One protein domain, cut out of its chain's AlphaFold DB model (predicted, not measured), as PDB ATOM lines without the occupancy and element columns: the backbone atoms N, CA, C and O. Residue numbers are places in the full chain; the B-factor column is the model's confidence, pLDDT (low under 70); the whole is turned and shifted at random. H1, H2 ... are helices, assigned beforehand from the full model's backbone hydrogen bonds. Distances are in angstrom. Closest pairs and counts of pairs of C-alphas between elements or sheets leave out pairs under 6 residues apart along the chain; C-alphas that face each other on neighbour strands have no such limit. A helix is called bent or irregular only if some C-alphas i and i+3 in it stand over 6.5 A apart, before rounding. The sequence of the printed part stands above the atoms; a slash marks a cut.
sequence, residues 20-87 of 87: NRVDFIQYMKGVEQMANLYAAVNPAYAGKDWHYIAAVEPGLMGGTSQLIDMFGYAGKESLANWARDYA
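AT A GLANCE: This is residues 20 to 87 of the 87 residues of an uncharacterized protein of Erwinia persicina (UniProt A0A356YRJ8). One long helix, H1, runs along the length of the model, and a middle layer of two helices packs on one side of it: H3, side by side with H1 and running back the opposite way, and the short H2, which stands across H1. H4 covers the far side of H2 and H3 from H1, and the link of residues 42 to 49 folds back from the end of H1 to H2. The printed part has 68 residues with four named helices, H1, H2, H3 and H4 in that order along the chain, and no named strand; the class is all helix. It is compact, with a radius of gyration of the C-alphas of 11.4 A, and elongated, with spans of 34 by 21 by 18 A.

IN THESE COORDINATES: H1, residues 21 to 41, begins at C-alpha 21 at (170.698, 98.011, 165.038) and ends at C-alpha 41 at (164.962, 127.385, 157.281), 30.9 A away. H2 holds residues 50 to 56 and is 10.0 A long from first to last C-alpha. H3, residues 58 to 70, is 18.8 A long and is irregular, but only just: C-alphas 59 and 62 are 6.6 A apart. H4, residues 75 to 85, is 15.1 A long and ends at C-alpha 85 at (150.926, 109.606, 162.621).

HOW THE PARTS SIT: H1 touches H2 with residues 31 to 39 alone; the closest C-alphas are those of Ala 35 and Trp 50, 5.3 A apart, and the lines are about perpendicular at 75 degrees. H1 touches H3 with residues 27 to 35 alone, at a shallow tilt of 6 degrees, opposite ways; the closest C-alphas, those of Val 31 and Thr 64, are 7.0 A apart. H2 and H3 touch only at the corner by their link, with the C-alphas of Ala 54 and Leu 60 closest at 5.2 A, and are about perpendicular at 74 degrees. H4 touches H2, with the C-alphas of Ala 55 and Leu 79 closest at 4.9 A; they run opposite ways at a steep tilt of 68 degrees, only just short of about perpendicular. H4 also touches H3, opposite ways at a steep tilt of 59 degrees, with the C-alphas of Ser 65 and Gly 75 closest at 4.1 A. H1 and H4 are apart. In H1, H2 and H4 every O i to N i+4 pair is within hydrogen-bond range; in H3 7 of 9 are.

THE WHOLE: The two C-alphas farthest apart are those of Asn 20 and Pro 43, at 35.5 A. The printed part has no cut and ends at residue 87, the chain's last residue. The links from H2 to H3 and from H3 to H4 are tight, the link from H1 to H2 is short, and no link is long. The mean pLDDT of the printed part is 91.5, and no printed residue is under 70.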
ATOM      1  N   ASN A  20     173.727  96.296 161.656       71.19
ATOM      2  CA  ASN A  20     173.556  96.268 163.092       71.19
ATOM      3  C   ASN A  20     172.497  97.331 163.483       71.19
ATOM      4  O   ASN A  20     172.363  98.390 162.862       71.19
ATOM      5  N   ARG A  21     171.718  97.070 164.535       73.19
ATOM      6  CA  ARG A  21     170.698  98.011 165.038       73.19
ATOM      7  C   ARG A  21     171.284  99.375 165.444       73.19
ATOM      8  O   ARG A  21     170.571 100.374 165.438       73.19
ATOM      9  N   VAL A  22     172.559  99.423 165.822       80.12
ATOM     10  CA  VAL A  22     173.269 100.661 166.176       80.12
ATOM     11  C   VAL A  22     173.447 101.558 164.947       80.12
ATOM     12  O   VAL A  22     173.202 102.757 165.055       80.12
ATOM     13  N   ASP A  23     173.764 100.993 163.783       82.31
ATOM     14  CA  ASP A  23     173.915 101.702 162.515       82.31
ATOM     15  C   ASP A  23     172.567 102.286 162.103       82.31
ATOM     16  O   ASP A  23     172.493 103.468 161.786       82.31
ATOM     17  N   PHE A  24     171.478 101.511 162.220       83.25
ATOM     18  CA  PHE A  24     170.119 102.018 161.990       83.25
ATOM     19  C   PHE A  24     169.832 103.268 162.825       83.25
ATOM     20  O   PHE A  24     169.394 104.293 162.306       83.25
ATOM     21  N   ILE A  25     170.118 103.200 164.127       86.62
ATOM     22  CA  ILE A  25     169.888 104.311 165.052       86.62
ATOM     23  C   ILE A  25     170.759 105.518 164.681       86.62
ATOM     24  O   ILE A  25     170.282 106.650 164.717       86.62
ATOM     25  N   GLN A  26     172.028 105.307 164.326       88.88
ATOM     26  CA  GLN A  26     172.922 106.390 163.905       88.88
ATOM     27  C   GLN A  26     172.442 107.057 162.614       88.88
ATOM     28  O   GLN A  26     172.423 108.283 162.520       88.88
ATOM     29  N   TYR A  27     171.998 106.261 161.649       89.19
ATOM     30  CA  TYR A  27     171.422 106.747 160.408       89.19
ATOM     31  C   TYR A  27     170.144 107.563 160.638       89.19
ATOM     32  O   TYR A  27     170.018 108.659 160.091       89.19
ATOM     33  N   MET A  28     169.238 107.090 161.500       91.00
ATOM     34  CA  MET A  28     168.030 107.838 161.873       91.00
ATOM     35  C   MET A  28     168.356 109.167 162.559       91.00
ATOM     36  O   MET A  28     167.728 110.173 162.248       91.00
ATOM     37  N   LYS A  29     169.396 109.223 163.404       95.00
ATOM     38  CA  LYS A  29     169.877 110.500 163.965       95.00
ATOM     39  C   LYS A  29     170.346 111.478 162.885       95.00
ATOM     40  O   LYS A  29     170.163 112.682 163.030       95.00
ATOM     41  N   GLY A  30     170.952 110.981 161.807       94.00
ATOM     42  CA  GLY A  30     171.317 111.812 160.657       94.00
ATOM     43  C   GLY A  30     170.090 112.396 159.953       94.00
ATOM     44  O   GLY A  30     170.069 113.587 159.641       94.00
ATOM     45  N   VAL A  31     169.047 111.584 159.758       94.50
ATOM     46  CA  VAL A  31     167.762 112.031 159.189       94.50
ATOM     47  C   VAL A  31     167.110 113.089 160.083       94.50
ATOM     48  O   VAL A  31     166.719 114.143 159.585       94.50
ATOM     49  N   GLU A  32     167.069 112.856 161.395       96.69
ATOM     50  CA  GLU A  32     166.561 113.807 162.389       96.69
ATOM     51  C   GLU A  32     167.300 115.154 162.315       96.69
ATOM     52  O   GLU A  32     166.674 116.212 162.258       96.69
ATOM     53  N   GLN A  33     168.636 115.140 162.259       96.56
ATOM     54  CA  GLN A  33     169.429 116.366 162.134       96.56
ATOM     55  C   GLN A  33     169.103 117.138 160.856       96.56
ATOM     56  O   GLN A  33     168.938 118.357 160.907       96.56
ATOM     57  N   MET A  34     168.982 116.452 159.718       94.75
ATOM     58  CA  MET A  34     168.634 117.110 158.459       94.75
ATOM     59  C   MET A  34     167.210 117.671 158.491       94.75
ATOM     60  O   MET A  34     167.004 118.815 158.097       94.75
ATOM     61  N   ALA A  35     166.240 116.918 159.011       95.88
ATOM     62  CA  ALA A  35     164.868 117.390 159.195       95.88
ATOM     63  C   ALA A  35     164.811 118.653 160.072       95.88
ATOM     64  O   ALA A  35     164.134 119.620 159.720       95.88
ATOM     65  N   ASN A  36     165.593 118.700 161.153       95.44
ATOM     66  CA  ASN A  36     165.711 119.885 162.004       95.44
ATOM     67  C   ASN A  36     166.335 121.086 161.270       95.44
ATOM     68  O   ASN A  36     165.920 122.223 161.499       95.44
ATOM     69  N   LEU A  37     167.287 120.865 160.354       95.19
ATOM     70  CA  LEU A  37     167.807 121.934 159.492       95.19
ATOM     71  C   LEU A  37     166.723 122.469 158.547       95.19
ATOM     72  O   LEU A  37     166.588 123.684 158.414       95.19
ATOM     73  N   TYR A  38     165.915 121.589 157.947       93.75
ATOM     74  CA  TYR A  38     164.762 121.997 157.138       93.75
ATOM     75  C   TYR A  38     163.741 122.797 157.962       93.75
ATOM     76  O   TYR A  38     163.279 123.837 157.498       93.75
ATOM     77  N   ALA A  39     163.441 122.373 159.194       94.81
ATOM     78  CA  ALA A  39     162.563 123.102 160.113       94.81
ATOM     79  C   ALA A  39     163.089 124.498 160.479       94.81
ATOM     80  O   ALA A  39     162.300 125.422 160.671       94.81
ATOM     81  N   ALA A  40     164.412 124.668 160.556       94.50
ATOM     82  CA  ALA A  40     165.031 125.950 160.878       94.50
ATOM     83  C   ALA A  40     164.961 126.969 159.726       94.50
ATOM     84  O   ALA A  40     164.948 128.173 159.981       94.50
ATOM     85  N   VAL A  41     164.931 126.508 158.469       93.81
ATOM     86  CA  VAL A  41     164.962 127.385 157.281       93.81
ATOM     87  C   VAL A  41     163.611 127.529 156.585       93.81
ATOM     88  O   VAL A  41     163.378 128.540 155.924       93.81
ATOM     89  N   ASN A  42     162.719 126.545 156.719       92.94
ATOM     90  CA  ASN A  42     161.404 126.545 156.090       92.94
ATOM     91  C   ASN A  42     160.294 126.693 157.150       92.94
ATOM     92  O   ASN A  42     160.030 125.744 157.893       92.94
ATOM     93  N   PRO A  43     159.575 127.834 157.184       92.50
ATOM     94  CA  PRO A  43     158.476 128.058 158.122       92.50
ATOM     95  C   PRO A  43     157.361 127.005 158.058       92.50
ATOM     96  O   PRO A  43     156.674 126.801 159.054       92.50
ATOM     97  N   ALA A  44     157.184 126.316 156.922       92.31
ATOM     98  CA  ALA A  44     156.184 125.254 156.775       92.31
ATOM     99  C   ALA A  44     156.458 124.034 157.677       92.31
ATOM    100  O   ALA A  44     155.541 123.273 157.982       92.31
ATOM    101  N   TYR A  45     157.707 123.863 158.112       94.44
ATOM    102  CA  TYR A  45     158.151 122.759 158.961       94.44
ATOM    103  C   TYR A  45     158.430 123.188 160.406       94.44
ATOM    104  O   TYR A  45     158.799 122.359 161.238       94.44
ATOM    105  N   ALA A  46     158.239 124.467 160.741       93.19
ATOM    106  CA  ALA A  46     158.472 124.962 162.089       93.19
ATOM    107  C   ALA A  46     157.535 124.271 163.096       93.19
ATOM    108  O   ALA A  46     156.312 124.300 162.955       93.19
ATOM    109  N   GLY A  47     158.120 123.643 164.119       91.31
ATOM    110  CA  GLY A  47     157.378 122.915 165.153       91.31
ATOM    111  C   GLY A  47     156.799 121.566 164.708       91.31
ATOM    112  O   GLY A  47     156.048 120.967 165.473       91.31
ATOM    113  N   LYS A  48     157.128 121.088 163.501       95.06
ATOM    114  CA  LYS A  48     156.766 119.742 163.041       95.06
ATOM    115  C   LYS A  48     157.752 118.699 163.561       95.06
ATOM    116  O   LYS A  48     158.931 118.992 163.751       95.06
ATOM    117  N   ASP A  49     157.257 117.483 163.777       96.62
ATOM    118  CA  ASP A  49     158.097 116.349 164.155       96.62
ATOM    119  C   ASP A  49     159.014 115.948 162.990       96.62
ATOM    120  O   ASP A  49     158.642 116.035 161.815       96.62
ATOM    121  N   TRP A  50     160.227 115.500 163.304       95.94
ATOM    122  CA  TRP A  50     161.209 115.146 162.287       95.94
ATOM    123  C   TRP A  50     160.759 113.963 161.418       95.94
ATOM    124  O   TRP A  50     161.105 113.942 160.238       95.94
ATOM    125  N   HIS A  51     159.958 113.024 161.947       96.50
ATOM    126  CA  HIS A  51     159.400 111.915 161.167       96.50
ATOM    127  C   HIS A  51     158.461 112.438 160.080       96.50
ATOM    128  O   HIS A  51     158.515 111.978 158.939       96.50
ATOM    129  N   TYR A  52     157.637 113.437 160.410       97.00
ATOM    130  CA  TYR A  52     156.759 114.082 159.437       97.00
ATOM    131  C   TYR A  52     157.572 114.768 158.343       97.00
ATOM    132  O   TYR A  52     157.350 114.512 157.163       97.00
ATOM    133  N   ILE A  53     158.562 115.580 158.725       96.88
ATOM    134  CA  ILE A  53     159.421 116.294 157.771       96.88
ATOM    135  C   ILE A  53     160.153 115.296 156.865       96.88
ATOM    136  O   ILE A  53     160.140 115.456 155.649       96.88
ATOM    137  N   ALA A  54     160.728 114.232 157.429       96.44
ATOM    138  CA  ALA A  54     161.402 113.181 156.667       96.44
ATOM    139  C   ALA A  54     160.465 112.452 155.688       96.44
ATOM    140  O   ALA A  54     160.920 111.984 154.644       96.44
ATOM    141  N   ALA A  55     159.172 112.364 156.005       96.31
ATOM    142  CA  ALA A  55     158.173 111.715 155.169       96.31
ATOM    143  C   ALA A  55     157.608 112.610 154.055       96.31
ATOM    144  O   ALA A  55     157.198 112.082 153.023       96.31
ATOM    145  N   VAL A  56     157.577 113.935 154.240       94.81
ATOM    146  CA  VAL A  56     156.957 114.863 153.274       94.81
ATOM    147  C   VAL A  56     157.958 115.680 152.462       94.81
ATOM    148  O   VAL A  56     157.625 116.098 151.355       94.81
ATOM    149  N   GLU A  57     159.173 115.903 152.970       94.69
ATOM    150  CA  GLU A  57     160.211 116.665 152.274       94.69
ATOM    151  C   GLU A  57     160.867 115.797 151.187       94.69
ATOM    152  O   GLU A  57     161.550 114.821 151.521       94.69
ATOM    153  N   PRO A  58     160.737 116.134 149.886       90.81
ATOM    154  CA  PRO A  58     161.281 115.312 148.803       90.81
ATOM    155  C   PRO A  58     162.785 115.044 148.924       90.81
ATOM    156  O   PRO A  58     163.239 113.951 148.577       90.81
ATOM    157  N   GLY A  59     163.550 116.013 149.449       88.50
ATOM    158  CA  GLY A  59     164.990 115.874 149.670       88.50
ATOM    159  C   GLY A  59     165.371 114.822 150.720       88.50
ATOM    160  O   GLY A  59     166.465 114.265 150.648       88.50
ATOM    161  N   LEU A  60     164.477 114.513 151.666       92.25
ATOM    162  CA  LEU A  60     164.697 113.515 152.721       92.25
ATOM    163  C   LEU A  60     163.962 112.205 152.466       92.25
ATOM    164  O   LEU A  60     164.494 111.142 152.785       92.25
ATOM    165  N   MET A  61     162.776 112.263 151.865       93.75
ATOM    166  CA  MET A  61     161.902 111.110 151.661       93.75
ATOM    167  C   MET A  61     162.599 109.998 150.865       93.75
ATOM    168  O   MET A  61     162.537 108.829 151.242       93.75
ATOM    169  N   GLY A  62     163.319 110.348 149.793       92.88
ATOM    170  CA  GLY A  62     164.034 109.369 148.967       92.88
ATOM    171  C   GLY A  62     165.146 108.640 149.729       92.88
ATOM    172  O   GLY A  62     165.195 107.410 149.720       92.88
ATOM    173  N   GLY A  63     166.004 109.395 150.423       90.81
ATOM    174  CA  GLY A  63     167.109 108.835 151.205       90.81
ATOM    175  C   GLY A  63     166.620 108.025 152.403       90.81
ATOM    176  O   GLY A  63     167.085 106.912 152.631       90.81
ATOM    177  N   THR A  64     165.621 108.540 153.120       93.94
ATOM    178  CA  THR A  64     165.029 107.862 154.279       93.94
ATOM    179  C   THR A  64     164.313 106.577 153.866       93.94
ATOM    180  O   THR A  64     164.488 105.559 154.526       93.94
ATOM    181  N   SER A  65     163.581 106.568 152.743       94.06
ATOM    182  CA  SER A  65     162.926 105.351 152.241       94.06
ATOM    183  C   SER A  65     163.945 104.262 151.925       94.06
ATOM    184  O   SER A  65     163.785 103.140 152.391       94.06
ATOM    185  N   GLN A  66     164.997 104.588 151.164       90.56
ATOM    186  CA  GLN A  66     166.043 103.622 150.808       90.56
ATOM    187  C   GLN A  66     166.728 103.062 152.048       90.56
ATOM    188  O   GLN A  66     166.988 101.867 152.133       90.56
ATOM    189  N   LEU A  67     166.987 103.925 153.024       89.25
ATOM    190  CA  LEU A  67     167.588 103.532 154.281       89.25
ATOM    191  C   LEU A  67     166.673 102.567 155.033       89.25
ATOM    192  O   LEU A  67     167.107 101.479 155.372       89.25
ATOM    193  N   ILE A  68     165.395 102.892 155.221       89.94
ATOM    194  CA  ILE A  68     164.434 101.993 155.873       89.94
ATOM    195  C   ILE A  68     164.302 100.657 155.105       89.94
ATOM    196  O   ILE A  68     164.231  99.596 155.730       89.94
ATOM    197  N   ASP A  69     164.341 100.690 153.768       88.50
ATOM    198  CA  ASP A  69     164.341  99.493 152.914       88.50
ATOM    199  C   ASP A  69     165.579  98.612 153.145       88.50
ATOM    200  O   ASP A  69     165.450  97.389 153.206       88.50
ATOM    201  N   MET A  70     166.762  99.203 153.355       84.62
ATOM    202  CA  MET A  70     167.983  98.452 153.681       84.62
ATOM    203  C   MET A  70     167.843  97.640 154.976       84.62
ATOM    204  O   MET A  70     168.474  96.595 155.104       84.62
ATOM    205  N   PHE A  71     166.998  98.080 155.910       80.31
ATOM    206  CA  PHE A  71     166.726  97.369 157.163       80.31
ATOM    207  C   PHE A  71     165.464  96.488 157.113       80.31
ATOM    208  O   PHE A  71     165.093  95.901 158.126       80.31
ATOM    209  N   GLY A  72     164.818  96.359 155.949       81.50
ATOM    210  CA  GLY A  72     163.706  95.428 155.737       81.50
ATOM    211  C   GLY A  72     162.336  95.909 156.230       81.50
ATOM    212  O   GLY A  72     161.424  95.096 156.349       81.50
ATOM    213  N   TYR A  73     162.162  97.207 156.493       82.44
ATOM    214  CA  TYR A  73     160.931  97.772 157.070       82.44
ATOM    215  C   TYR A  73     159.982  98.424 156.041       82.44
ATOM    216  O   TYR A  73     159.152  99.246 156.418       82.44
ATOM    217  N   ALA A  74     160.091  98.096 154.747       89.81
ATOM    218  CA  ALA A  74     159.254  98.663 153.675       89.81
ATOM    219  C   ALA A  74     159.172 100.208 153.727       89.81
ATOM    220  O   ALA A  74     158.170 100.803 154.132       89.81
ATOM    221  N   GLY A  75     160.248 100.876 153.314       89.06
ATOM    222  CA  GLY A  75     160.496 102.303 153.511       89.06
ATOM    223  C   GLY A  75     159.373 103.223 153.058       89.06
ATOM    224  O   GLY A  75     158.973 104.110 153.809       89.06
ATOM    225  N   LYS A  76     158.794 102.983 151.880       92.19
ATOM    226  CA  LYS A  76     157.681 103.806 151.376       92.19
ATOM    227  C   LYS A  76     156.438 103.732 152.259       92.19
ATOM    228  O   LYS A  76     155.788 104.749 152.481       92.19
ATOM    229  N   GLU A  77     156.101 102.541 152.743       93.81
ATOM    230  CA  GLU A  77     154.944 102.339 153.616       93.81
ATOM    231  C   GLU A  77     155.201 102.927 155.005       93.81
ATOM    232  O   GLU A  77     154.357 103.647 155.536       93.81
ATOM    233  N   SER A  78     156.403 102.709 155.545       93.81
ATOM    234  CA  SER A  78     156.849 103.320 156.799       93.81
ATOM    235  C   SER A  78     156.734 104.846 156.766       93.81
ATOM    236  O   SER A  78     156.146 105.431 157.672       93.81
ATOM    237  N   LEU A  79     157.202 105.495 155.694       94.69
ATOM    238  CA  LEU A  79     157.083 106.948 155.544       94.69
ATOM    239  C   LEU A  79     155.633 107.411 155.365       94.69
ATOM    240  O   LEU A  79     155.250 108.439 155.917       94.69
ATOM    241  N   ALA A  80     154.795 106.656 154.650       95.12
ATOM    242  CA  ALA A  80     153.373 106.979 154.539       95.12
ATOM    243  C   ALA A  80     152.660 106.933 155.903       95.12
ATOM    244  O   ALA A  80     151.778 107.751 156.166       95.12
ATOM    245  N   ASN A  81     153.055 106.004 156.778       95.50
ATOM    246  CA  ASN A  81     152.570 105.953 158.155       95.50
ATOM    247  C   ASN A  81     153.119 107.125 158.977       95.50
ATOM    248  O   ASN A  81     152.345 107.786 159.659       95.50
ATOM    249  N   TRP A  82     154.400 107.478 158.833       95.88
ATOM    250  CA  TRP A  82     154.966 108.646 159.516       95.88
ATOM    251  C   TRP A  82     154.245 109.947 159.157       95.88
ATOM    252  O   TRP A  82     153.877 110.718 160.038       95.88
ATOM    253  N   ALA A  83     153.972 110.168 157.869       94.25
ATOM    254  CA  ALA A  83     153.229 111.338 157.412       94.25
ATOM    255  C   ALA A  83     151.803 111.410 157.982       94.25
ATOM    256  O   ALA A  83     151.236 112.496 158.029       94.25
ATOM    257  N   ARG A  84     151.215 110.275 158.384       94.81
ATOM    258  CA  ARG A  84     149.881 110.200 158.994       94.81
ATOM    259  C   ARG A  84     149.937 110.392 160.507       94.81
ATOM    260  O   ARG A  84     149.123 111.131 161.049       94.81
ATOM    261  N   ASP A  85     150.874 109.719 161.163       96.50
ATOM    262  CA  ASP A  85     150.926 109.606 162.621       96.50
ATOM    263  C   ASP A  85     151.579 110.834 163.279       96.50
ATOM    264  O   ASP A  85     151.292 111.137 164.436       96.50
ATOM    265  N   TYR A  86     152.418 111.562 162.530       93.00
ATOM    266  CA  TYR A  86     153.172 112.732 163.002       93.00
ATOM    267  C   TYR A  86     152.741 114.063 162.346       93.00
ATOM    268  O   TYR A  86     153.453 115.063 162.467       93.00
ATOM    269  N   ALA A  87     151.606 114.069 161.632       83.25
ATOM    270  CA  ALA A  87     151.062 115.221 160.894       83.25
ATOM    271  C   ALA A  87     150.741 116.453 161.755       83.25
ATOM    272  O   ALA A  87     150.161 116.296 162.850       83.25
TER     273      ALA A  87